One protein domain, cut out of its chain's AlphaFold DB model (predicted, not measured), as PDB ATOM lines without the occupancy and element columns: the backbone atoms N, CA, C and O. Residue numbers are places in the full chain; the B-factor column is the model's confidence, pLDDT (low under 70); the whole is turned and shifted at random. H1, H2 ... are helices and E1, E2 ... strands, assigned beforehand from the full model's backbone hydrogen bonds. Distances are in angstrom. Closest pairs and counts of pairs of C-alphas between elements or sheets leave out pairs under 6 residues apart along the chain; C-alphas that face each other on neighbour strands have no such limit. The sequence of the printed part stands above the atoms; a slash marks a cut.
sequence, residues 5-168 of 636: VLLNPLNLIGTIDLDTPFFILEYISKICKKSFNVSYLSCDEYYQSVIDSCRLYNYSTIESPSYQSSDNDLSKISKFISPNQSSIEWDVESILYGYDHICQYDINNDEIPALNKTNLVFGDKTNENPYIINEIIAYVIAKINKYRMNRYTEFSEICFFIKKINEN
ATOM      1  N   VAL A   5     135.927 137.181 118.893       85.31
ATOM      2  CA  VAL A   5     136.961 136.162 118.713       85.31
ATOM      3  C   VAL A   5     138.224 136.545 119.478       85.31
ATOM      4  O   VAL A   5     138.676 137.691 119.435       85.31
ATOM      5  N   LEU A   6     138.787 135.588 120.217       88.38
ATOM      6  CA  LEU A   6     140.030 135.758 120.965       88.38
ATOM      7  C   LEU A   6     141.225 135.327 120.104       88.38
ATOM      8  O   LEU A   6     141.333 134.156 119.745       88.38
ATOM      9  N   LEU A   7     142.155 136.247 119.836       89.81
ATOM     10  CA  LEU A   7     143.386 135.992 119.075       89.81
ATOM     11  C   LEU A   7     144.456 135.327 119.954       89.81
ATOM     12  O   LEU A   7     145.511 135.905 120.227       89.81
ATOM     13  N   ASN A   8     144.155 134.125 120.446       90.75
ATOM     14  CA  ASN A   8     145.047 133.333 121.285       90.75
ATOM     15  C   ASN A   8     145.625 132.150 120.482       90.75
ATOM     16  O   ASN A   8     144.870 131.240 120.138       90.75
ATOM     17  N   PRO A   9     146.946 132.103 120.216       90.00
ATOM     18  CA  PRO A   9     147.559 131.011 119.460       90.00
ATOM     19  C   PRO A   9     147.423 129.655 120.166       90.00
ATOM     20  O   PRO A   9     147.405 128.627 119.494       90.00
ATOM     21  N   LEU A  10     147.254 129.634 121.496       90.19
ATOM     22  CA  LEU A  10     147.026 128.408 122.272       90.19
ATOM     23  C   LEU A  10     145.710 127.710 121.915       90.19
ATOM     24  O   LEU A  10     145.608 126.501 122.099       90.19
ATOM     25  N   ASN A  11     144.734 128.438 121.364       88.94
ATOM     26  CA  ASN A  11     143.504 127.825 120.865       88.94
ATOM     27  C   ASN A  11     143.784 126.918 119.657       88.94
ATOM     28  O   ASN A  11     143.090 125.929 119.486       88.94
ATOM     29  N   LEU A  12     144.824 127.220 118.868       89.19
ATOM     30  CA  LEU A  12     145.184 126.473 117.660       89.19
ATOM     31  C   LEU A  12     146.188 125.354 117.940       89.19
ATOM     32  O   LEU A  12     146.088 124.279 117.366       89.19
ATOM     33  N   ILE A  13     147.180 125.601 118.802       89.94
ATOM     34  CA  ILE A  13     148.290 124.657 119.050       89.94
ATOM     35  C   ILE A  13     148.083 123.762 120.285       89.94
ATOM     36  O   ILE A  13     148.845 122.810 120.515       89.94
ATOM     37  N   GLY A  14     147.073 124.074 121.101       86.50
ATOM     38  CA  GLY A  14     146.785 123.419 122.372       86.50
ATOM     39  C   GLY A  14     147.732 123.842 123.500       86.50
ATOM     40  O   GLY A  14     148.262 124.953 123.534       86.50
ATOM     41  N   THR A  15     147.947 122.942 124.462       87.19
ATOM     42  CA  THR A  15     148.823 123.200 125.613       87.19
ATOM     43  C   THR A  15     150.294 123.282 125.203       87.19
ATOM     44  O   THR A  15     150.783 122.411 124.479       87.19
ATOM     45  N   ILE A  16     150.992 124.296 125.721       90.94
ATOM     46  CA  ILE A  16     152.456 124.445 125.655       90.94
ATOM     47  C   ILE A  16     153.108 123.961 126.952       90.94
ATOM     48  O   ILE A  16     152.538 124.160 128.023       90.94
ATOM     49  N   ASP A  17     154.281 123.351 126.875       89.44
ATOM     50  CA  ASP A  17     155.030 122.705 127.964       89.44
ATOM     51  C   ASP A  17     156.553 122.750 127.703       89.44
ATOM     52  O   ASP A  17     157.005 123.376 126.745       89.44
ATOM     53  N   LEU A  18     157.353 122.100 128.558       84.81
ATOM     54  CA  LEU A  18     158.823 122.071 128.457       84.81
ATOM     55  C   LEU A  18     159.363 121.334 127.217       84.81
ATOM     56  O   LEU A  18     160.557 121.448 126.929       84.81
ATOM     57  N   ASP A  19     158.517 120.590 126.503       84.38
ATOM     58  CA  ASP A  19     158.867 119.881 125.269       84.38
ATOM     59  C   ASP A  19     158.394 120.625 124.013       84.38
ATOM     60  O   ASP A  19     158.739 120.249 122.890       84.38
ATOM     61  N   THR A  20     157.637 121.710 124.180       89.88
ATOM     62  CA  THR A  20     157.226 122.574 123.074       89.88
ATOM     63  C   THR A  20     158.465 123.182 122.416       89.88
ATOM     64  O   THR A  20     159.307 123.693 123.136       89.88
ATOM     65  N   PRO A  21     158.619 123.158 121.082       89.75
ATOM     66  CA  PRO A  21     159.794 123.708 120.409       89.75
ATOM     67  C   PRO A  21     159.995 125.210 120.623       89.75
ATOM     68  O   PRO A  21     159.036 125.988 120.613       89.75
ATOM     69  N   PHE A  22     161.255 125.651 120.708       85.88
ATOM     70  CA  PHE A  22     161.564 127.065 120.939       85.88
ATOM     71  C   PHE A  22     161.001 128.003 119.865       85.88
ATOM     72  O   PHE A  22     160.472 129.056 120.210       85.88
ATOM     73  N   PHE A  23     161.041 127.618 118.585       88.31
ATOM     74  CA  PHE A  23     160.544 128.471 117.500       88.31
ATOM     75  C   PHE A  23     159.040 128.793 117.639       88.31
ATOM     76  O   PHE A  23     158.587 129.850 117.207       88.31
ATOM     77  N   ILE A  24     158.266 127.924 118.305       91.69
ATOM     78  CA  ILE A  24     156.853 128.174 118.623       91.69
ATOM     79  C   ILE A  24     156.708 129.159 119.772       91.69
ATOM     80  O   ILE A  24     155.916 130.097 119.680       91.69
ATOM     81  N   LEU A  25     157.490 128.990 120.838       88.94
ATOM     82  CA  LEU A  25     157.491 129.949 121.939       88.94
ATOM     83  C   LEU A  25     157.967 131.331 121.479       88.94
ATOM     84  O   LEU A  25     157.419 132.331 121.930       88.94
ATOM     85  N   GLU A  26     158.919 131.394 120.546       87.12
ATOM     86  CA  GLU A  26     159.379 132.636 119.923       87.12
ATOM     87  C   GLU A  26     158.275 133.304 119.084       87.12
ATOM     88  O   GLU A  26     158.070 134.519 119.163       87.12
ATOM     89  N   TYR A  27     157.521 132.523 118.307       90.06
ATOM     90  CA  TYR A  27     156.381 133.037 117.548       90.06
ATOM     91  C   TYR A  27     155.325 133.656 118.485       90.06
ATOM     92  O   TYR A  27     154.884 134.792 118.289       90.06
ATOM     93  N   ILE A  28     154.961 132.948 119.561       90.75
ATOM     94  CA  ILE A  28     153.974 133.415 120.549       90.75
ATOM     95  C   ILE A  28     154.505 134.611 121.347       90.75
ATOM     96  O   ILE A  28     153.761 135.557 121.622       90.75
ATOM     97  N   SER A  29     155.790 134.621 121.705       86.88
ATOM     98  CA  SER A  29     156.380 135.714 122.478       86.88
ATOM     99  C   SER A  29     156.348 137.037 121.725       86.88
ATOM    100  O   SER A  29     156.103 138.083 122.331       86.88
ATOM    101  N   LYS A  30     156.529 136.996 120.400       86.88
ATOM    102  CA  LYS A  30     156.413 138.173 119.533       86.88
ATOM    103  C   LYS A  30     154.980 138.711 119.491       86.88
ATOM    104  O   LYS A  30     154.803 139.924 119.589       86.88
ATOM    105  N   ILE A  31     153.961 137.842 119.496       87.12
ATOM    106  CA  ILE A  31     152.551 138.252 119.686       87.12
ATOM    107  C   ILE A  31     152.359 138.920 121.057       87.12
ATOM    108  O   ILE A  31     151.690 139.950 121.171       87.12
ATOM    109  N   CYS A  32     153.004 138.383 122.095       85.62
ATOM    110  CA  CYS A  32     152.986 138.941 123.448       85.62
ATOM    111  C   CYS A  32     153.832 140.221 123.609       85.62
ATOM    112  O   CYS A  32     153.884 140.780 124.706       85.62
ATOM    113  N   LYS A  33     154.523 140.676 122.549       81.31
ATOM    114  CA  LYS A  33     155.504 141.779 122.562       81.31
ATOM    115  C   LYS A  33     156.604 141.613 123.618       81.31
ATOM    116  O   LYS A  33     157.098 142.595 124.170       81.31
ATOM    117  N   LYS A  34     156.988 140.370 123.908       79.81
ATOM    118  CA  LYS A  34     158.097 140.033 124.805       79.81
ATOM    119  C   LYS A  34     159.279 139.539 123.976       79.81
ATOM    120  O   LYS A  34     159.123 138.655 123.136       79.81
ATOM    121  N   SER A  35     160.456 140.107 124.217       73.75
ATOM    122  CA  SER A  35     161.715 139.583 123.694       73.75
ATOM    123  C   SER A  35     162.365 138.687 124.743       73.75
ATOM    124  O   SER A  35     162.409 139.020 125.928       73.75
ATOM    125  N   PHE A  36     162.869 137.540 124.302       73.00
ATOM    126  CA  PHE A  36     163.554 136.579 125.155       73.00
ATOM    127  C   PHE A  36     164.965 136.347 124.629       73.00
ATOM    128  O   PHE A  36     165.199 136.312 123.423       73.00
ATOM    129  N   ASN A  37     165.923 136.204 125.542       71.06
ATOM    130  CA  ASN A  37     167.305 135.945 125.186       71.06
ATOM    131  C   ASN A  37     167.542 134.443 124.938       71.06
ATOM    132  O   ASN A  37     167.424 133.616 125.844       71.06
ATOM    133  N   VAL A  38     167.914 134.131 123.697       65.50
ATOM    134  CA  VAL A  38     168.222 132.792 123.170       65.50
ATOM    135  C   VAL A  38     169.395 132.126 123.918       65.50
ATOM    136  O   VAL A  38     169.483 130.903 123.971       65.50
ATOM    137  N   SER A  39     170.279 132.893 124.570       66.50
ATOM    138  CA  SER A  39     171.430 132.336 125.301       66.50
ATOM    139  C   SER A  39     171.062 131.552 126.568       66.50
ATOM    140  O   SER A  39     171.908 130.833 127.088       66.50
ATOM    141  N   TYR A  40     169.832 131.682 127.079       67.50
ATOM    142  CA  TYR A  40     169.372 131.009 128.304       67.50
ATOM    143  C   TYR A  40     168.473 129.790 128.038       67.50
ATOM    144  O   TYR A  40     167.849 129.268 128.959       67.50
ATOM    145  N   LEU A  41     168.411 129.300 126.795       60.72
ATOM    146  CA  LEU A  41     167.515 128.206 126.390       60.72
ATOM    147  C   LEU A  41     167.866 126.824 126.951       60.72
ATOM    148  O   LEU A  41     167.039 125.917 126.903       60.72
ATOM    149  N   SER A  42     169.067 126.651 127.499       64.38
ATOM    150  CA  SER A  42     169.444 125.446 128.243       64.38
ATOM    151  C   SER A  42     168.982 125.464 129.705       64.38
ATOM    152  O   SER A  42     169.130 124.454 130.387       64.38
ATOM    153  N   CYS A  43     168.434 126.580 130.198       77.56
ATOM    154  CA  CYS A  43     167.962 126.715 131.570       77.56
ATOM    155  C   CYS A  43     166.455 126.427 131.659       77.56
ATOM    156  O   CYS A  43     165.640 127.222 131.182       77.56
ATOM    157  N   ASP A  44     166.084 125.312 132.298       81.25
ATOM    158  CA  ASP A  44     164.685 124.889 132.479       81.25
ATOM    159  C   ASP A  44     163.825 125.959 133.165       81.25
ATOM    160  O   ASP A  44     162.698 126.210 132.743       81.25
ATOM    161  N   GLU A  45     164.363 126.646 134.177       82.50
ATOM    162  CA  GLU A  45     163.649 127.700 134.912       82.50
ATOM    163  C   GLU A  45     163.308 128.897 134.013       82.50
ATOM    164  O   GLU A  45     162.205 129.448 134.071       82.50
ATOM    165  N   TYR A  46     164.240 129.280 133.135       81.81
ATOM    166  CA  TYR A  46     164.027 130.363 132.180       81.81
ATOM    167  C   TYR A  46     163.000 129.965 131.114       81.81
ATOM    168  O   TYR A  46     162.103 130.744 130.790       81.81
ATOM    169  N   TYR A  47     163.086 128.732 130.609       82.00
ATOM    170  CA  TYR A  47     162.136 128.193 129.638       82.00
ATOM    171  C   TYR A  47     160.713 128.114 130.209       82.00
ATOM    172  O   TYR A  47     159.754 128.558 129.572       82.00
ATOM    173  N   GLN A  48     160.581 127.651 131.454       86.38
ATOM    174  CA  GLN A  48     159.310 127.621 132.174       86.38
ATOM    175  C   GLN A  48     158.737 129.032 132.367       86.38
ATOM    176  O   GLN A  48     157.554 129.257 132.112       86.38
ATOM    177  N   SER A  49     159.574 130.020 132.699       85.12
ATOM    178  CA  SER A  49     159.150 131.423 132.802       85.12
ATOM    179  C   SER A  49     158.623 131.998 131.477       85.12
ATOM    180  O   SER A  49     157.743 132.870 131.493       85.12
ATOM    181  N   VAL A  50     159.154 131.558 130.330       85.81
ATOM    182  CA  VAL A  50     158.654 131.936 128.996       85.81
ATOM    183  C   VAL A  50     157.277 131.320 128.750       85.81
ATOM    184  O   VAL A  50     156.355 132.026 128.331       85.81
ATOM    185  N   ILE A  51     157.115 130.034 129.064       89.00
ATOM    186  CA  ILE A  51     155.844 129.307 128.944       89.00
ATOM    187  C   ILE A  51     154.760 129.967 129.802       89.00
ATOM    188  O   ILE A  51     153.684 130.293 129.296       89.00
ATOM    189  N   ASP A  52     155.052 130.236 131.074       88.38
ATOM    190  CA  ASP A  52     154.106 130.862 132.001       88.38
ATOM    191  C   ASP A  52     153.737 132.279 131.545       88.38
ATOM    192  O   ASP A  52     152.569 132.672 131.575       88.38
ATOM    193  N   SER A  53     154.714 133.022 131.015       86.75
ATOM    194  CA  SER A  53     154.483 134.333 130.407       86.75
ATOM    195  C   SER A  53     153.539 134.293 129.207       86.75
ATOM    196  O   SER A  53     152.786 135.248 129.032       86.75
ATOM    197  N   CYS A  54     153.595 133.243 128.383       88.56
ATOM    198  CA  CYS A  54     152.712 133.069 127.228       88.56
ATOM    199  C   CYS A  54     151.310 132.599 127.649       88.56
ATOM    200  O   CYS A  54     150.321 133.020 127.051       88.56
ATOM    201  N   ARG A  55     151.207 131.764 128.693       88.31
ATOM    202  CA  ARG A  55     149.925 131.282 129.243       88.31
ATOM    203  C   ARG A  55     149.127 132.384 129.939       88.31
ATOM    204  O   ARG A  55     147.914 132.441 129.790       88.31
ATOM    205  N   LEU A  56     149.806 133.247 130.695       86.69
ATOM    206  CA  LEU A  56     149.180 134.313 131.486       86.69
ATOM    207  C   LEU A  56     148.966 135.617 130.698       86.69
ATOM    208  O   LEU A  56     148.473 136.597 131.257       86.69
ATOM    209  N   TYR A  57     149.362 135.671 129.422       89.00
ATOM    210  CA  TYR A  57     149.213 136.874 128.606       89.00
ATOM    211  C   TYR A  57     147.741 137.149 128.263       89.00
ATOM    212  O   TYR A  57     146.996 136.255 127.867       89.00
ATOM    213  N   ASN A  58     147.327 138.414 128.378       88.06
ATOM    214  CA  ASN A  58     145.973 138.840 128.032       88.06
ATOM    215  C   ASN A  58     145.866 139.110 126.520       88.06
ATOM    216  O   ASN A  58     146.138 140.220 126.053       88.06
ATOM    217  N   TYR A  59     145.525 138.072 125.752       89.25
ATOM    218  CA  TYR A  59     145.399 138.146 124.296       89.25
ATOM    219  C   TYR A  59     144.266 139.076 123.851       89.25
ATOM    220  O   TYR A  59     143.265 139.272 124.537       89.25
ATOM    221  N   SER A  60     144.428 139.666 122.667       86.81
ATOM    222  CA  SER A  60     143.458 140.624 122.138       86.81
ATOM    223  C   SER A  60     142.165 139.940 121.696       86.81
ATOM    224  O   SER A  60     142.195 138.905 121.035       86.81
ATOM    225  N   THR A  61     141.028 140.558 122.012       86.19
ATOM    226  CA  THR A  61     139.710 140.181 121.482       86.19
ATOM    227  C   THR A  61     139.310 141.140 120.365       86.19
ATOM    228  O   THR A  61     139.503 142.355 120.494       86.19
ATOM    229  N   ILE A  62     138.757 140.593 119.287       86.81
ATOM    230  CA  ILE A  62     138.249 141.325 118.122       86.81
ATOM    231  C   ILE A  62     136.781 140.963 117.868       86.81
ATOM    232  O   ILE A  62     136.300 139.940 118.356       86.81
ATOM    233  N   GLU A  63     136.061 141.793 117.116       81.62
ATOM    234  CA  GLU A  63     134.810 141.353 116.488       81.62
ATOM    235  C   GLU A  63     135.118 140.409 115.321       81.62
ATOM    236  O   GLU A  63     136.213 140.473 114.758       81.62
ATOM    237  N   SER A  64     134.172 139.526 114.975       77.50
ATOM    238  CA  SER A  64     134.320 138.571 113.873       77.50
ATOM    239  C   SER A  64     134.935 139.246 112.637       77.50
ATOM    240  O   SER A  64     134.384 140.248 112.166       77.50
ATOM    241  N   PRO A  65     136.062 138.727 112.115       78.69
ATOM    242  CA  PRO A  65     136.762 139.340 110.994       78.69
ATOM    243  C   PRO A  65     135.838 139.500 109.786       78.69
ATOM    244  O   PRO A  65     135.142 138.565 109.393       78.69
ATOM    245  N   SER A  66     135.814 140.694 109.200       79.12
ATOM    246  CA  SER A  66     135.079 140.985 107.970       79.12
ATOM    247  C   SER A  66     135.760 142.113 107.197       79.12
ATOM    248  O   SER A  66     136.577 142.853 107.743       79.12
ATOM    249  N   TYR A  67     135.374 142.319 105.936       74.81
ATOM    250  CA  TYR A  67     135.844 143.462 105.138       74.81
ATOM    251  C   TYR A  67     135.461 144.834 105.727       74.81
ATOM    252  O   TYR A  67     135.940 145.857 105.250       74.81
ATOM    253  N   GLN A  68     134.595 144.869 106.748       76.69
ATOM    254  CA  GLN A  68     134.192 146.077 107.474       76.69
ATOM    255  C   GLN A  68     134.861 146.191 108.857       76.69
ATOM    256  O   GLN A  68     134.493 147.066 109.641       76.69
ATOM    257  N   SER A  69     135.814 145.309 109.187       79.94
ATOM    258  CA  SER A  69     136.554 145.359 110.452       79.94
ATOM    259  C   SER A  69     137.314 146.679 110.608       79.94
ATOM    260  O   SER A  69     137.863 147.216 109.650       79.94
ATOM    261  N   SER A  70     137.364 147.193 111.839       81.75
ATOM    262  CA  SER A  70     138.101 148.424 112.146       81.75
ATOM    263  C   SER A  70     139.608 148.264 111.892       81.75
ATOM    264  O   SER A  70     140.162 147.189 112.128       81.75
ATOM    265  N   ASP A  71     140.302 149.346 111.513       80.12
ATOM    266  CA  ASP A  71     141.767 149.346 111.310       80.12
ATOM    267  C   ASP A  71     142.535 148.823 112.536       80.12
ATOM    268  O   ASP A  71     143.584 148.184 112.426       80.12
ATOM    269  N   ASN A  72     141.991 149.059 113.734       83.31
ATOM    270  CA  ASN A  72     142.554 148.552 114.978       83.31
ATOM    271  C   ASN A  72     142.460 147.020 115.074       83.31
ATOM    272  O   ASN A  72     143.406 146.378 115.526       83.31
ATOM    273  N   ASP A  73     141.348 146.423 114.643       84.69
ATOM    274  CA  ASP A  73     141.187 144.968 114.643       84.69
ATOM    275  C   ASP A  73     141.994 144.314 113.521       84.69
ATOM    276  O   ASP A  73     142.687 143.332 113.781       84.69
ATOM    277  N   LEU A  74     142.045 144.921 112.333       85.38
ATOM    278  CA  LEU A  74     142.916 144.480 111.238       85.38
ATOM    279  C   LEU A  74     144.401 144.502 111.638       85.38
ATOM    280  O   LEU A  74     145.125 143.546 111.369       85.38
ATOM    281  N   SER A  75     144.851 145.527 112.375       85.56
ATOM    282  CA  SER A  75     146.222 145.588 112.912       85.56
ATOM    283  C   SER A  75     146.516 144.503 113.956       85.56
ATOM    284  O   SER A  75     147.658 144.056 114.092       85.56
ATOM    285  N   LYS A  76     145.515 144.086 114.739       87.19
ATOM    286  CA  LYS A  76     145.677 142.973 115.689       87.19
ATOM    287  C   LYS A  76     145.745 141.637 114.953       87.19
ATOM    288  O   LYS A  76     146.573 140.807 115.318       87.19
ATOM    289  N   ILE A  77     144.925 141.451 113.915       87.31
ATOM    290  CA  ILE A  77     144.933 140.241 113.085       87.31
ATOM    291  C   ILE A  77     146.263 140.124 112.332       87.31
ATOM    292  O   ILE A  77     146.883 139.066 112.381       87.31
ATOM    293  N   SER A  78     146.774 141.200 111.722       87.00
ATOM    294  CA  SER A  78     148.055 141.153 110.997       87.00
ATOM    295  C   SER A  78     149.226 140.734 111.900       87.00
ATOM    296  O   SER A  78     150.034 139.881 111.529       87.00
ATOM    297  N   LYS A  79     149.266 141.236 113.142       87.25
ATOM    298  CA  LYS A  79     150.257 140.833 114.159       87.25
ATOM    299  C   LYS A  79     150.087 139.394 114.640       87.25
ATOM    300  O   LYS A  79     151.058 138.801 115.097       87.25
ATOM    301  N   PHE A  80     148.878 138.847 114.571       89.75
ATOM    302  CA  PHE A  80     148.599 137.458 114.927       89.75
ATOM    303  C   PHE A  80     149.059 136.485 113.826       89.75
ATOM    304  O   PHE A  80     149.668 135.456 114.124       89.75
ATOM    305  N   ILE A  81     148.822 136.827 112.556       89.62
ATOM    306  CA  ILE A  81     149.138 135.956 111.413       89.62
ATOM    307  C   ILE A  81     150.605 136.043 110.946       89.62
ATOM    308  O   ILE A  81     151.090 135.100 110.319       89.62
ATOM    309  N   SER A  82     151.297 137.156 111.222       87.94
ATOM    310  CA  SER A  82     152.699 137.392 110.836       87.94
ATOM    311  C   SER A  82     153.421 138.307 111.852       87.94
ATOM    312  O   SER A  82     153.709 139.476 111.577       87.94
ATOM    313  N   PRO A  83     153.713 137.813 113.073       84.31
ATOM    314  CA  PRO A  83     154.301 138.615 114.153       84.31
ATOM    315  C   PRO A  83     155.734 139.094 113.869       84.31
ATOM    316  O   PRO A  83     156.202 140.033 114.514       84.31
ATOM    317  N   ASN A  84     156.430 138.480 112.907       76.00
ATOM    318  CA  ASN A  84     157.791 138.837 112.499       76.00
ATOM    319  C   ASN A  84     157.855 140.072 111.579       76.00
ATOM    320  O   ASN A  84     158.920 140.672 111.437       76.00
ATOM    321  N   GLN A  85     156.736 140.481 110.970       70.06
ATOM    322  CA  GLN A  85     156.689 141.510 109.921       70.06
ATOM    323  C   GLN A  85     155.908 142.761 110.352       70.06
ATOM    324  O   GLN A  85     155.009 143.240 109.662       70.06
ATOM    325  N   SER A  86     156.259 143.327 111.509       59.53
ATOM    326  CA  SER A  86     155.509 144.421 112.146       59.53
ATOM    327  C   SER A  86     155.501 145.767 111.397       59.53
ATOM    328  O   SER A  86     154.840 146.694 111.859       59.53
ATOM    329  N   SER A  87     156.246 145.906 110.294       61.34
ATOM    330  CA  SER A  87     156.434 147.161 109.545       61.34
ATOM    331  C   SER A  87     155.821 147.175 108.139       61.34
ATOM    332  O   SER A  87     156.055 148.128 107.403       61.34
ATOM    333  N   ILE A  88     155.100 146.125 107.736       66.06
ATOM    334  CA  ILE A  88     154.525 146.011 106.387       66.06
ATOM    335  C   ILE A  88     153.072 146.498 106.405       66.06
ATOM    336  O   ILE A  88     152.309 146.135 107.301       66.06
ATOM    337  N   GLU A  89     152.689 147.320 105.426       77.75
ATOM    338  CA  GLU A  89     151.286 147.667 105.182       77.75
ATOM    339  C   GLU A  89     150.576 146.466 104.553       77.75
ATOM    340  O   GLU A  89     150.978 145.972 103.501       77.75
ATOM    341  N   TRP A  90     149.554 145.958 105.236       84.31
ATOM    342  CA  TRP A  90     148.817 144.773 104.816       84.31
ATOM    343  C   TRP A  90     147.530 145.144 104.082       84.31
ATOM    344  O   TRP A  90     146.775 145.997 104.550       84.31
ATOM    345  N   ASP A  91     147.241 144.435 102.995       87.56
ATOM    346  CA  ASP A  91     145.959 144.544 102.304       87.56
ATOM    347  C   ASP A  91     144.871 143.832 103.123       87.56
ATOM    348  O   ASP A  91     145.075 142.708 103.592       87.56
ATOM    349  N   VAL A  92     143.696 144.455 103.281       86.19
ATOM    350  CA  VAL A  92     142.579 143.915 104.090       86.19
ATOM    351  C   VAL A  92     142.227 142.484 103.680       86.19
ATOM    352  O   VAL A  92     142.043 141.615 104.527       86.19
ATOM    353  N   GLU A  93     142.183 142.226 102.375       87.69
ATOM    354  CA  GLU A  93     141.866 140.916 101.812       87.69
ATOM    355  C   GLU A  93     142.912 139.851 102.199       87.69
ATOM    356  O   GLU A  93     142.557 138.760 102.645       87.69
ATOM    357  N   SER A  94     144.200 140.190 102.135       88.19
ATOM    358  CA  SER A  94     145.301 139.293 102.509       88.19
ATOM    359  C   SER A  94     145.354 139.009 104.013       88.19
ATOM    360  O   SER A  94     145.702 137.893 104.408       88.19
ATOM    361  N   ILE A  95     144.968 139.975 104.859       87.50
ATOM    362  CA  ILE A  95     144.810 139.768 106.310       87.50
ATOM    363  C   ILE A  95     143.731 138.719 106.578       87.50
ATOM    364  O   ILE A  95     143.966 137.783 107.345       87.50
ATOM    365  N   LEU A  96     142.564 138.871 105.946       88.31
ATOM    366  CA  LEU A  96     141.433 137.964 106.134       88.31
ATOM    367  C   LEU A  96     141.765 136.559 105.614       88.31
ATOM    368  O   LEU A  96     141.624 135.595 106.361       88.31
ATOM    369  N   TYR A  97     142.333 136.432 104.410       89.81
ATOM    370  CA  TYR A  97     142.776 135.134 103.881       89.81
ATOM    371  C   TYR A  97     143.859 134.475 104.736       89.81
ATOM    372  O   TYR A  97     143.846 133.259 104.936       89.81
ATOM    373  N   GLY A  98     144.809 135.257 105.255       88.19
ATOM    374  CA  GLY A  98     145.852 134.743 106.136       88.19
ATOM    375  C   GLY A  98     145.300 134.246 107.473       88.19
ATOM    376  O   GLY A  98     145.770 133.223 107.978       88.19
ATOM    377  N   TYR A  99     144.301 134.946 108.016       90.38
ATOM    378  CA  TYR A  99     143.596 134.568 109.237       90.38
ATOM    379  C   TYR A  99     142.779 133.289 109.041       90.38
ATOM    380  O   TYR A  99     143.000 132.317 109.765       90.38
ATOM    381  N   ASP A 100     141.933 133.251 108.010       88.44
ATOM    382  CA  ASP A 100     141.118 132.081 107.677       88.44
ATOM    383  C   ASP A 100     142.000 130.851 107.440       88.44
ATOM    384  O   ASP A 100     141.713 129.767 107.948       88.44
ATOM    385  N   HIS A 101     143.128 131.022 106.742       89.88
ATOM    386  CA  HIS A 101     144.071 129.934 106.506       89.88
ATOM    387  C   HIS A 101     144.701 129.396 107.799       89.88
ATOM    388  O   HIS A 101     144.875 128.193 107.903       89.88
ATOM    389  N   ILE A 102     145.039 130.232 108.790       89.69
ATOM    390  CA  ILE A 102     145.553 129.743 110.087       89.69
ATOM    391  C   ILE A 102     144.459 129.014 110.868       89.69
ATOM    392  O   ILE A 102     144.719 127.948 111.422       89.69
ATOM    393  N   CYS A 103     143.241 129.559 110.894       87.88
ATOM    394  CA  CYS A 103     142.120 128.985 111.638       87.88
ATOM    395  C   CYS A 103     141.651 127.627 111.095       87.88
ATOM    396  O   CYS A 103     141.054 126.854 111.836       87.88
ATOM    397  N   GLN A 104     141.958 127.298 109.837       86.69
ATOM    398  CA  GLN A 104     141.731 125.954 109.294       86.69
ATOM    399  C   GLN A 104     142.599 124.871 109.964       86.69
ATOM    400  O   GLN A 104     142.247 123.694 109.905       86.69
ATOM    401  N   TYR A 105     143.710 125.247 110.606       86.50
ATOM    402  CA  TYR A 105     144.634 124.331 111.279       86.50
ATOM    403  C   TYR A 105     144.545 124.498 112.799       86.50
ATOM    404  O   TYR A 105     145.443 125.046 113.439       86.50
ATOM    405  N   ASP A 106     143.453 123.992 113.365       85.44
ATOM    406  CA  ASP A 106     143.262 123.818 114.806       85.44
ATOM    407  C   ASP A 106     143.626 122.378 115.197       85.44
ATOM    408  O   ASP A 106     143.211 121.422 114.544       85.44
ATOM    409  N   ILE A 107     144.402 122.214 116.268       83.00
ATOM    410  CA  ILE A 107     144.767 120.910 116.824       83.00
ATOM    411  C   ILE A 107     143.561 120.063 117.246       83.00
ATOM    412  O   ILE A 107     143.667 118.840 117.304       83.00
ATOM    413  N   ASN A 108     142.438 120.707 117.564       81.31
ATOM    414  CA  ASN A 108     141.202 120.043 117.959       81.31
ATOM    415  C   ASN A 108     140.371 119.576 116.755       81.31
ATOM    416  O   ASN A 108     139.376 118.881 116.951       81.31
ATOM    417  N   ASN A 109     140.747 119.946 115.525       80.00
ATOM    418  CA  ASN A 109     140.090 119.443 114.325       80.00
ATOM    419  C   ASN A 109     140.593 118.027 114.012       80.00
ATOM    420  O   ASN A 109     141.795 117.805 113.868       80.00
ATOM    421  N   ASP A 110     139.663 117.084 113.842       61.59
ATOM    422  CA  ASP A 110     139.979 115.683 113.522       61.59
ATOM    423  C   ASP A 110     140.612 115.514 112.123       61.59
ATOM    424  O   ASP A 110     141.333 114.545 111.874       61.59
ATOM    425  N   GLU A 111     140.385 116.465 111.209       68.19
ATOM    426  CA  GLU A 111     140.922 116.456 109.845       68.19
ATOM    427  C   GLU A 111     141.529 117.819 109.477       68.19
ATOM    428  O   GLU A 111     140.876 118.858 109.573       68.19
ATOM    429  N   ILE A 112     142.786 117.813 109.014       75.19
ATOM    430  CA  ILE A 112     143.444 118.997 108.440       75.19
ATOM    431  C   ILE A 112     143.175 119.105 106.931       75.19
ATOM    432  O   ILE A 112     143.068 118.075 106.255       75.19
ATOM    433  N   PRO A 113     143.137 120.325 106.364       75.94
ATOM    434  CA  PRO A 113     143.018 120.521 104.924       75.94
ATOM    435  C   PRO A 113     144.092 119.761 104.132       75.94
ATOM    436  O   PRO A 113     145.251 119.658 104.546       75.94
ATOM    437  N   ALA A 114     143.723 119.256 102.952       68.75
ATOM    438  CA  ALA A 114     144.661 118.567 102.073       68.75
ATOM    439  C   ALA A 114     145.792 119.512 101.630       68.75
ATOM    440  O   ALA A 114     145.552 120.545 101.002       68.75
ATOM    441  N   LEU A 115     147.036 119.125 101.915       74.19
ATOM    442  CA  LEU A 115     148.218 119.877 101.501       74.19
ATOM    443  C   LEU A 115     148.306 119.949  99.970       74.19
ATOM    444  O   LEU A 115     148.148 118.947  99.265       74.19
ATOM    445  N   ASN A 116     148.583 121.142  99.440       63.72
ATOM    446  CA  ASN A 116     148.766 121.324  98.006       63.72
ATOM    447  C   ASN A 116     150.026 120.567  97.540       63.72
ATOM    448  O   ASN A 116     151.145 120.856  97.970       63.72
ATOM    449  N   LYS A 117     149.846 119.578  96.658       56.97
ATOM    450  CA  LYS A 117     150.901 118.640  96.233       56.97
ATOM    451  C   LYS A 117     152.012 119.277  95.395       56.97
ATOM    452  O   LYS A 117     153.078 118.680  95.280       56.97
ATOM    453  N   THR A 118     151.786 120.447  94.796       49.78
ATOM    454  CA  THR A 118     152.727 121.032  93.825       49.78
ATOM    455  C   THR A 118     153.507 122.238  94.341       49.78
ATOM    456  O   THR A 118     154.601 122.458  93.837       49.78
ATOM    457  N   ASN A 119     153.027 122.965  95.359       62.56
ATOM    458  CA  ASN A 119     153.649 124.209  95.837       62.56
ATOM    459  C   ASN A 119     153.505 124.382  97.365       62.56
ATOM    460  O   ASN A 119     152.677 125.162  97.829       62.56
ATOM    461  N   LEU A 120     154.310 123.668  98.161       78.81
ATOM    462  CA  LEU A 120     154.436 123.951  99.599       78.81
ATOM    463  C   LEU A 120     155.440 125.082  99.833       78.81
ATOM    464  O   LEU A 120     156.631 124.920  99.553       78.81
ATOM    465  N   VAL A 121     154.968 126.191 100.399       83.38
ATOM    466  CA  VAL A 121     155.794 127.339 100.796       83.38
ATOM    467  C   VAL A 121     155.719 127.494 102.314       83.38
ATOM    468  O   VAL A 121     154.629 127.450 102.887       83.38
ATOM    469  N   PHE A 122     156.879 127.656 102.951       87.31
ATOM    470  CA  PHE A 122     157.027 127.783 104.403       87.31
ATOM    471  C   PHE A 122     157.630 129.143 104.760       87.31
ATOM    472  O   PHE A 122     158.487 129.630 104.021       87.31
ATOM    473  N   GLY A 123     157.222 129.709 105.895       86.25
ATOM    474  CA  GLY A 123     157.739 130.973 106.428       86.25
ATOM    475  C   GLY A 123     156.636 131.934 106.869       86.25
ATOM    476  O   GLY A 123     155.494 131.531 107.091       86.25
ATOM    477  N   ASP A 124     156.978 133.216 106.970       84.75
ATOM    478  CA  ASP A 124     156.025 134.270 107.312       84.75
ATOM    479  C   ASP A 124     155.016 134.510 106.185       84.75
ATOM    480  O   ASP A 124     155.357 134.496 104.999       84.75
ATOM    481  N   LYS A 125     153.766 134.790 106.556       88.50
ATOM    482  CA  LYS A 125     152.742 135.218 105.597       88.50
ATOM    483  C   LYS A 125     153.022 136.642 105.123       88.50
ATOM    484  O   LYS A 125     153.446 137.473 105.923       88.50
ATOM    485  N   THR A 126     152.697 136.923 103.861       87.88
ATOM    486  CA  THR A 126     152.827 138.244 103.215       87.88
ATOM    487  C   THR A 126     151.571 138.585 102.400       87.88
ATOM    488  O   THR A 126     150.756 137.696 102.146       87.88
ATOM    489  N   ASN A 127     151.430 139.837 101.929       82.69
ATOM    490  CA  ASN A 127     150.335 140.228 101.019       82.69
ATOM    491  C   ASN A 127     150.303 139.388  99.733       82.69
ATOM    492  O   ASN A 127     149.228 139.055  99.250       82.69
ATOM    493  N   GLU A 128     151.470 139.023  99.196       85.44
ATOM    494  CA  GLU A 128     151.577 138.226  97.967       85.44
ATOM    495  C   GLU A 128     151.187 136.759  98.184       85.44
ATOM    496  O   GLU A 128     150.716 136.098  97.262       85.44
ATOM    497  N   ASN A 129     151.401 136.231  99.394       84.31
ATOM    498  CA  ASN A 129     151.189 134.823  99.710       84.31
ATOM    499  C   ASN A 129     150.570 134.645 101.117       84.31
ATOM    500  O   ASN A 129     151.247 134.201 102.053       84.31
ATOM    501  N   PRO A 130     149.261 134.917 101.292       86.25
ATOM    502  CA  PRO A 130     148.576 134.738 102.580       86.25
ATOM    503  C   PRO A 130     148.448 133.254 102.994       86.25
ATOM    504  O   PRO A 130     148.286 132.925 104.175       86.25
ATOM    505  N   TYR A 131     148.603 132.328 102.043       87.56
ATOM    506  CA  TYR A 131     148.478 130.879 102.241       87.56
ATOM    507  C   TYR A 131     149.790 130.159 102.613       87.56
ATOM    508  O   TYR A 131     149.849 128.933 102.582       87.56
ATOM    509  N   ILE A 132     150.852 130.880 102.990       88.31
ATOM    510  CA  ILE A 132     152.108 130.255 103.450       88.31
ATOM    511  C   ILE A 132     151.883 129.477 104.755       88.31
ATOM    512  O   ILE A 132     151.116 129.910 105.625       88.31
ATOM    513  N   ILE A 133     152.561 128.332 104.886       89.81
ATOM    514  CA  ILE A 133     152.629 127.540 106.119       89.81
ATOM    515  C   ILE A 133     153.647 128.196 107.058       89.81
ATOM    516  O   ILE A 133     154.859 128.050 106.881       89.81
ATOM    517  N   ASN A 134     153.145 128.924 108.049       90.31
ATOM    518  CA  ASN A 134     153.960 129.512 109.107       90.31
ATOM    519  C   ASN A 134     154.198 128.509 110.249       90.31
ATOM    520  O   ASN A 134     153.745 127.361 110.215       90.31
ATOM    521  N   GLU A 135     154.922 128.947 111.269       91.81
ATOM    522  CA  GLU A 135     155.366 128.153 112.409       91.81
ATOM    523  C   GLU A 135     154.201 127.476 113.143       91.81
ATOM    524  O   GLU A 135     154.275 126.279 113.424       91.81
ATOM    525  N   ILE A 136     153.102 128.205 113.385       91.88
ATOM    526  CA  ILE A 136     151.893 127.663 114.029       91.88
ATOM    527  C   ILE A 136     151.295 126.526 113.197       91.88
ATOM    528  O   ILE A 136     151.104 125.429 113.724       91.88
ATOM    529  N   ILE A 137     151.040 126.760 111.905       91.69
ATOM    530  CA  ILE A 137     150.429 125.753 111.024       91.69
ATOM    531  C   ILE A 137     151.328 124.512 110.943       91.69
ATOM    532  O   ILE A 137     150.849 123.382 111.058       91.69
ATOM    533  N   ALA A 138     152.641 124.703 110.795       89.81
ATOM    534  CA  ALA A 138     153.595 123.605 110.721       89.81
ATOM    535  C   ALA A 138     153.594 122.743 111.995       89.81
ATOM    536  O   ALA A 138     153.589 121.512 111.918       89.81
ATOM    537  N   TYR A 139     153.552 123.377 113.168       91.88
ATOM    538  CA  TYR A 139     153.487 122.671 114.445       91.88
ATOM    539  C   TYR A 139     152.181 121.894 114.621       91.88
ATOM    540  O   TYR A 139     152.222 120.744 115.059       91.88
ATOM    541  N   VAL A 140     151.038 122.465 114.225       89.75
ATOM    542  CA  VAL A 140     149.744 121.764 114.277       89.75
ATOM    543  C   VAL A 140     149.752 120.534 113.369       89.75
ATOM    544  O   VAL A 140     149.428 119.439 113.831       89.75
ATOM    545  N   ILE A 141     150.216 120.666 112.120       87.81
ATOM    546  CA  ILE A 141     150.343 119.527 111.195       87.81
ATOM    547  C   ILE A 141     151.246 118.442 111.799       87.81
ATOM    548  O   ILE A 141     150.893 117.261 111.766       87.81
ATOM    549  N   ALA A 142     152.394 118.819 112.368       85.50
ATOM    550  CA  ALA A 142     153.316 117.878 112.999       85.50
ATOM    551  C   ALA A 142     152.672 117.129 114.175       85.50
ATOM    552  O   ALA A 142     152.784 115.905 114.268       85.50
ATOM    553  N   LYS A 143     151.956 117.851 115.043       85.44
ATOM    554  CA  LYS A 143     151.324 117.298 116.245       85.44
ATOM    555  C   LYS A 143     150.165 116.356 115.910       85.44
ATOM    556  O   LYS A 143     150.114 115.257 116.459       85.44
ATOM    557  N   ILE A 144     149.309 116.721 114.951       84.25
ATOM    558  CA  ILE A 144     148.211 115.864 114.461       84.25
ATOM    559  C   ILE A 144     148.759 114.577 113.826       84.25
ATOM    560  O   ILE A 144     148.244 113.487 114.069       84.25
ATOM    561  N   ASN A 145     149.874 114.668 113.095       78.12
ATOM    562  CA  ASN A 145     150.558 113.506 112.519       78.12
ATOM    563  C   ASN A 145     151.463 112.755 113.520       78.12
ATOM    564  O   ASN A 145     152.276 111.926 113.108       78.12
ATOM    565  N   LYS A 146     151.329 113.018 114.829       80.12
ATOM    566  CA  LYS A 146     152.055 112.347 115.924       80.12
ATOM    567  C   LYS A 146     153.584 112.415 115.801       80.12
ATOM    568  O   LYS A 146     154.291 111.517 116.258       80.12
ATOM    569  N   TYR A 147     154.112 113.479 115.197       78.06
ATOM    570  CA  TYR A 147     155.550 113.715 115.152       78.06
ATOM    571  C   TYR A 147     156.062 114.089 116.547       78.06
ATOM    572  O   TYR A 147     155.570 115.030 117.176       78.06
ATOM    573  N   ARG A 148     157.046 113.335 117.052       79.19
ATOM    574  CA  ARG A 148     157.616 113.563 118.382       79.19
ATOM    575  C   ARG A 148     158.571 114.751 118.336       79.19
ATOM    576  O   ARG A 148     159.700 114.625 117.874       79.19
ATOM    577  N   MET A 149     158.105 115.884 118.841       82.19
ATOM    578  CA  MET A 149     158.882 117.115 118.965       82.19
ATOM    579  C   MET A 149     159.491 117.229 120.364       82.19
ATOM    580  O   MET A 149     158.990 116.632 121.316       82.19
ATOM    581  N   ASN A 150     160.573 117.990 120.478       83.75
ATOM    582  CA  ASN A 150     161.135 118.436 121.748       83.75
ATOM    583  C   ASN A 150     161.515 119.923 121.650       83.75
ATOM    584  O   ASN A 150     161.454 120.528 120.577       83.75
ATOM    585  N   ARG A 151     161.967 120.509 122.763       81.75
ATOM    586  CA  ARG A 151     162.342 121.931 122.844       81.75
ATOM    587  C   ARG A 151     163.379 122.401 121.810       81.75
ATOM    588  O   ARG A 151     163.411 123.589 121.491       81.75
ATOM    589  N   TYR A 152     164.211 121.491 121.297       79.69
ATOM    590  CA  TYR A 152     165.271 121.755 120.320       79.69
ATOM    591  C   TYR A 152     164.867 121.447 118.876       79.69
ATOM    592  O   TYR A 152     165.664 121.693 117.974       79.69
ATOM    593  N   THR A 153     163.667 120.912 118.635       80.56
ATOM    594  CA  THR A 153     163.174 120.670 117.276       80.56
ATOM    595  C   THR A 153     163.132 121.987 116.504       80.56
ATOM    596  O   THR A 153     162.487 122.950 116.921       80.56
ATOM    597  N   GLU A 154     163.816 122.032 115.366       83.19
ATOM    598  CA  GLU A 154     163.882 123.228 114.532       83.19
ATOM    599  C   GLU A 154     162.682 123.320 113.580       83.19
ATOM    600  O   GLU A 154     162.138 122.317 113.115       83.19
ATOM    601  N   PHE A 155     162.311 124.545 113.198       83.25
ATOM    602  CA  PHE A 155     161.272 124.766 112.188       83.25
ATOM    603  C   PHE A 155     161.612 124.083 110.847       83.25
ATOM    604  O   PHE A 155     160.736 123.533 110.177       83.25
ATOM    605  N   SER A 156     162.897 124.054 110.483       71.25
ATOM    606  CA  SER A 156     163.431 123.402 109.279       71.25
ATOM    607  C   SER A 156     163.135 121.891 109.246       71.25
ATOM    608  O   SER A 156     162.764 121.350 108.198       71.25
ATOM    609  N   GLU A 157     163.238 121.230 110.401       76.00
ATOM    610  CA  GLU A 157     163.006 119.799 110.594       76.00
ATOM    611  C   GLU A 157     161.531 119.447 110.367       76.00
ATOM    612  O   GLU A 157     161.204 118.523 109.616       76.00
ATOM    613  N   ILE A 158     160.624 120.258 110.915       80.00
ATOM    614  CA  ILE A 158     159.181 120.081 110.728       80.00
ATOM    615  C   ILE A 158     158.773 120.380 109.283       80.00
ATOM    616  O   ILE A 158     157.985 119.637 108.695       80.00
ATOM    617  N   CYS A 159     159.347 121.410 108.656       81.81
ATOM    618  CA  CYS A 159     159.118 121.684 107.237       81.81
ATOM    619  C   CYS A 159     159.507 120.481 106.362       81.81
ATOM    620  O   CYS A 159     158.805 120.149 105.402       81.81
ATOM    621  N   PHE A 160     160.617 119.807 106.683       72.94
ATOM    622  CA  PHE A 160     161.029 118.585 105.995       72.94
ATOM    623  C   PHE A 160     160.036 117.439 106.221       72.94
ATOM    624  O   PHE A 160     159.633 116.787 105.257       72.94
ATOM    625  N   PHE A 161     159.596 117.228 107.463       78.38
ATOM    626  CA  PHE A 161     158.584 116.228 107.805       78.38
ATOM    627  C   PHE A 161     157.269 116.439 107.032       78.38
ATOM    628  O   PHE A 161     156.763 115.508 106.404       78.38
ATOM    629  N   ILE A 162     156.760 117.671 106.974       79.56
ATOM    630  CA  ILE A 162     155.525 118.015 106.251       79.56
ATOM    631  C   ILE A 162     155.684 117.801 104.742       79.56
ATOM    632  O   ILE A 162     154.797 117.235 104.098       79.56
ATOM    633  N   LYS A 163     156.834 118.183 104.164       76.12
ATOM    634  CA  LYS A 163     157.150 117.867 102.759       76.12
ATOM    635  C   LYS A 163     157.112 116.358 102.512       76.12
ATOM    636  O   LYS A 163     156.572 115.925 101.499       76.12
ATOM    637  N   LYS A 164     157.627 115.555 103.447       68.75
ATOM    638  CA  LYS A 164     157.635 114.089 103.351       68.75
ATOM    639  C   LYS A 164     156.248 113.463 103.464       68.75
ATOM    640  O   LYS A 164     155.976 112.527 102.715       68.75
ATOM    641  N   ILE A 165     155.368 113.995 104.316       71.44
ATOM    642  CA  ILE A 165     153.950 113.598 104.354       71.44
ATOM    643  C   ILE A 165     153.282 113.893 103.002       71.44
ATOM    644  O   ILE A 165     152.623 113.026 102.428       71.44
ATOM    645  N   ASN A 166     153.493 115.095 102.457       71.88
ATOM    646  CA  ASN A 166     152.866 115.520 101.203       71.88
ATOM    647  C   ASN A 166     153.363 114.732  99.974       71.88
ATOM    648  O   ASN A 166     152.627 114.543  99.007       71.88
ATOM    649  N   GLU A 167     154.600 114.225 100.013       65.12
ATOM    650  CA  GLU A 167     155.209 113.457  98.919       65.12
ATOM    651  C   GLU A 167     154.540 112.093  98.654       65.12
ATOM    652  O   GLU A 167     154.834 111.501  97.617       65.12
ATOM    653  N   ASN A 168     153.649 111.604  99.533       51.97
ATOM    654  CA  ASN A 168     152.766 110.433  99.377       51.97
ATOM    655  C   ASN A 168     153.309 109.308  98.457       51.97
ATOM    656  O   ASN A 168     152.650 108.822  97.536       51.97
TER     657      ASN A 168
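What this domain is: This is residues 5 to 168 of the 636 residues of an uncharacterized protein of viral metagenome (UniProt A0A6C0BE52). Two groups of helices sit side by side, joined by much loop: H1, H2 and H7 pack on H6, with H3 on the other side of H2, while H4 and H5 make a second, steeply tilted pair. Short strand E1 lies by H4, and residues 5 to 6 pair with it antiparallel. The printed part has 164 residues, under half of them in named elements, in the order H1 H2 H3 E1 H4 H5 H6 H7, mostly helix. It is compact, with a radius of gyration of the C-alphas of 15.6 A and spans of 45 by 40 by 28 A.

How they stand to each other: H1, residues 10 to 13, touches the hub H6, residues 135 to 144; the closest C-alphas, of Ile 13 and Val 140, are 5.8 A apart. H2, residues 22 to 31, touches H6 at a steep tilt of 50 degrees, opposite ways, closest at C-alphas Ile 24 and Glu 135, 6.4 A. H3, residues 44 to 55, touches H2 with residues 50 to 54 alone, closest at C-alphas Ser 29 and Cys 54, 6.6 A. E1, residues 61 to 63, pairs with no named strand. H4, residues 71 to 81, touches H5, residues 92 to 103, at a steep tilt of 43 degrees, closest at C-alphas Ser 78 and Ile 95, 5.9 A. H7, residues 155 to 166, touches H6, closest at C-alphas Ala 138 and Ile 158, 6.6 A. Every O i to N i+4 pair is within hydrogen-bond range in H2 to H7; H1 is too short for one.

Where its parts are: H1 begins at C-alpha 10 (147.026, 128.408, 122.272); H7 ends at C-alpha 166 (152.866, 115.520, 101.203). H3 is 16.4 A long, H5 16.7 A and H7 16.6 A.

The domain as a whole: The printed part has no cut. The links H2 to H3 and H5 to H6 are long. The mean pLDDT of the printed part is 82.1; residues 38 to 42 and 116 to 119 are among those under 70.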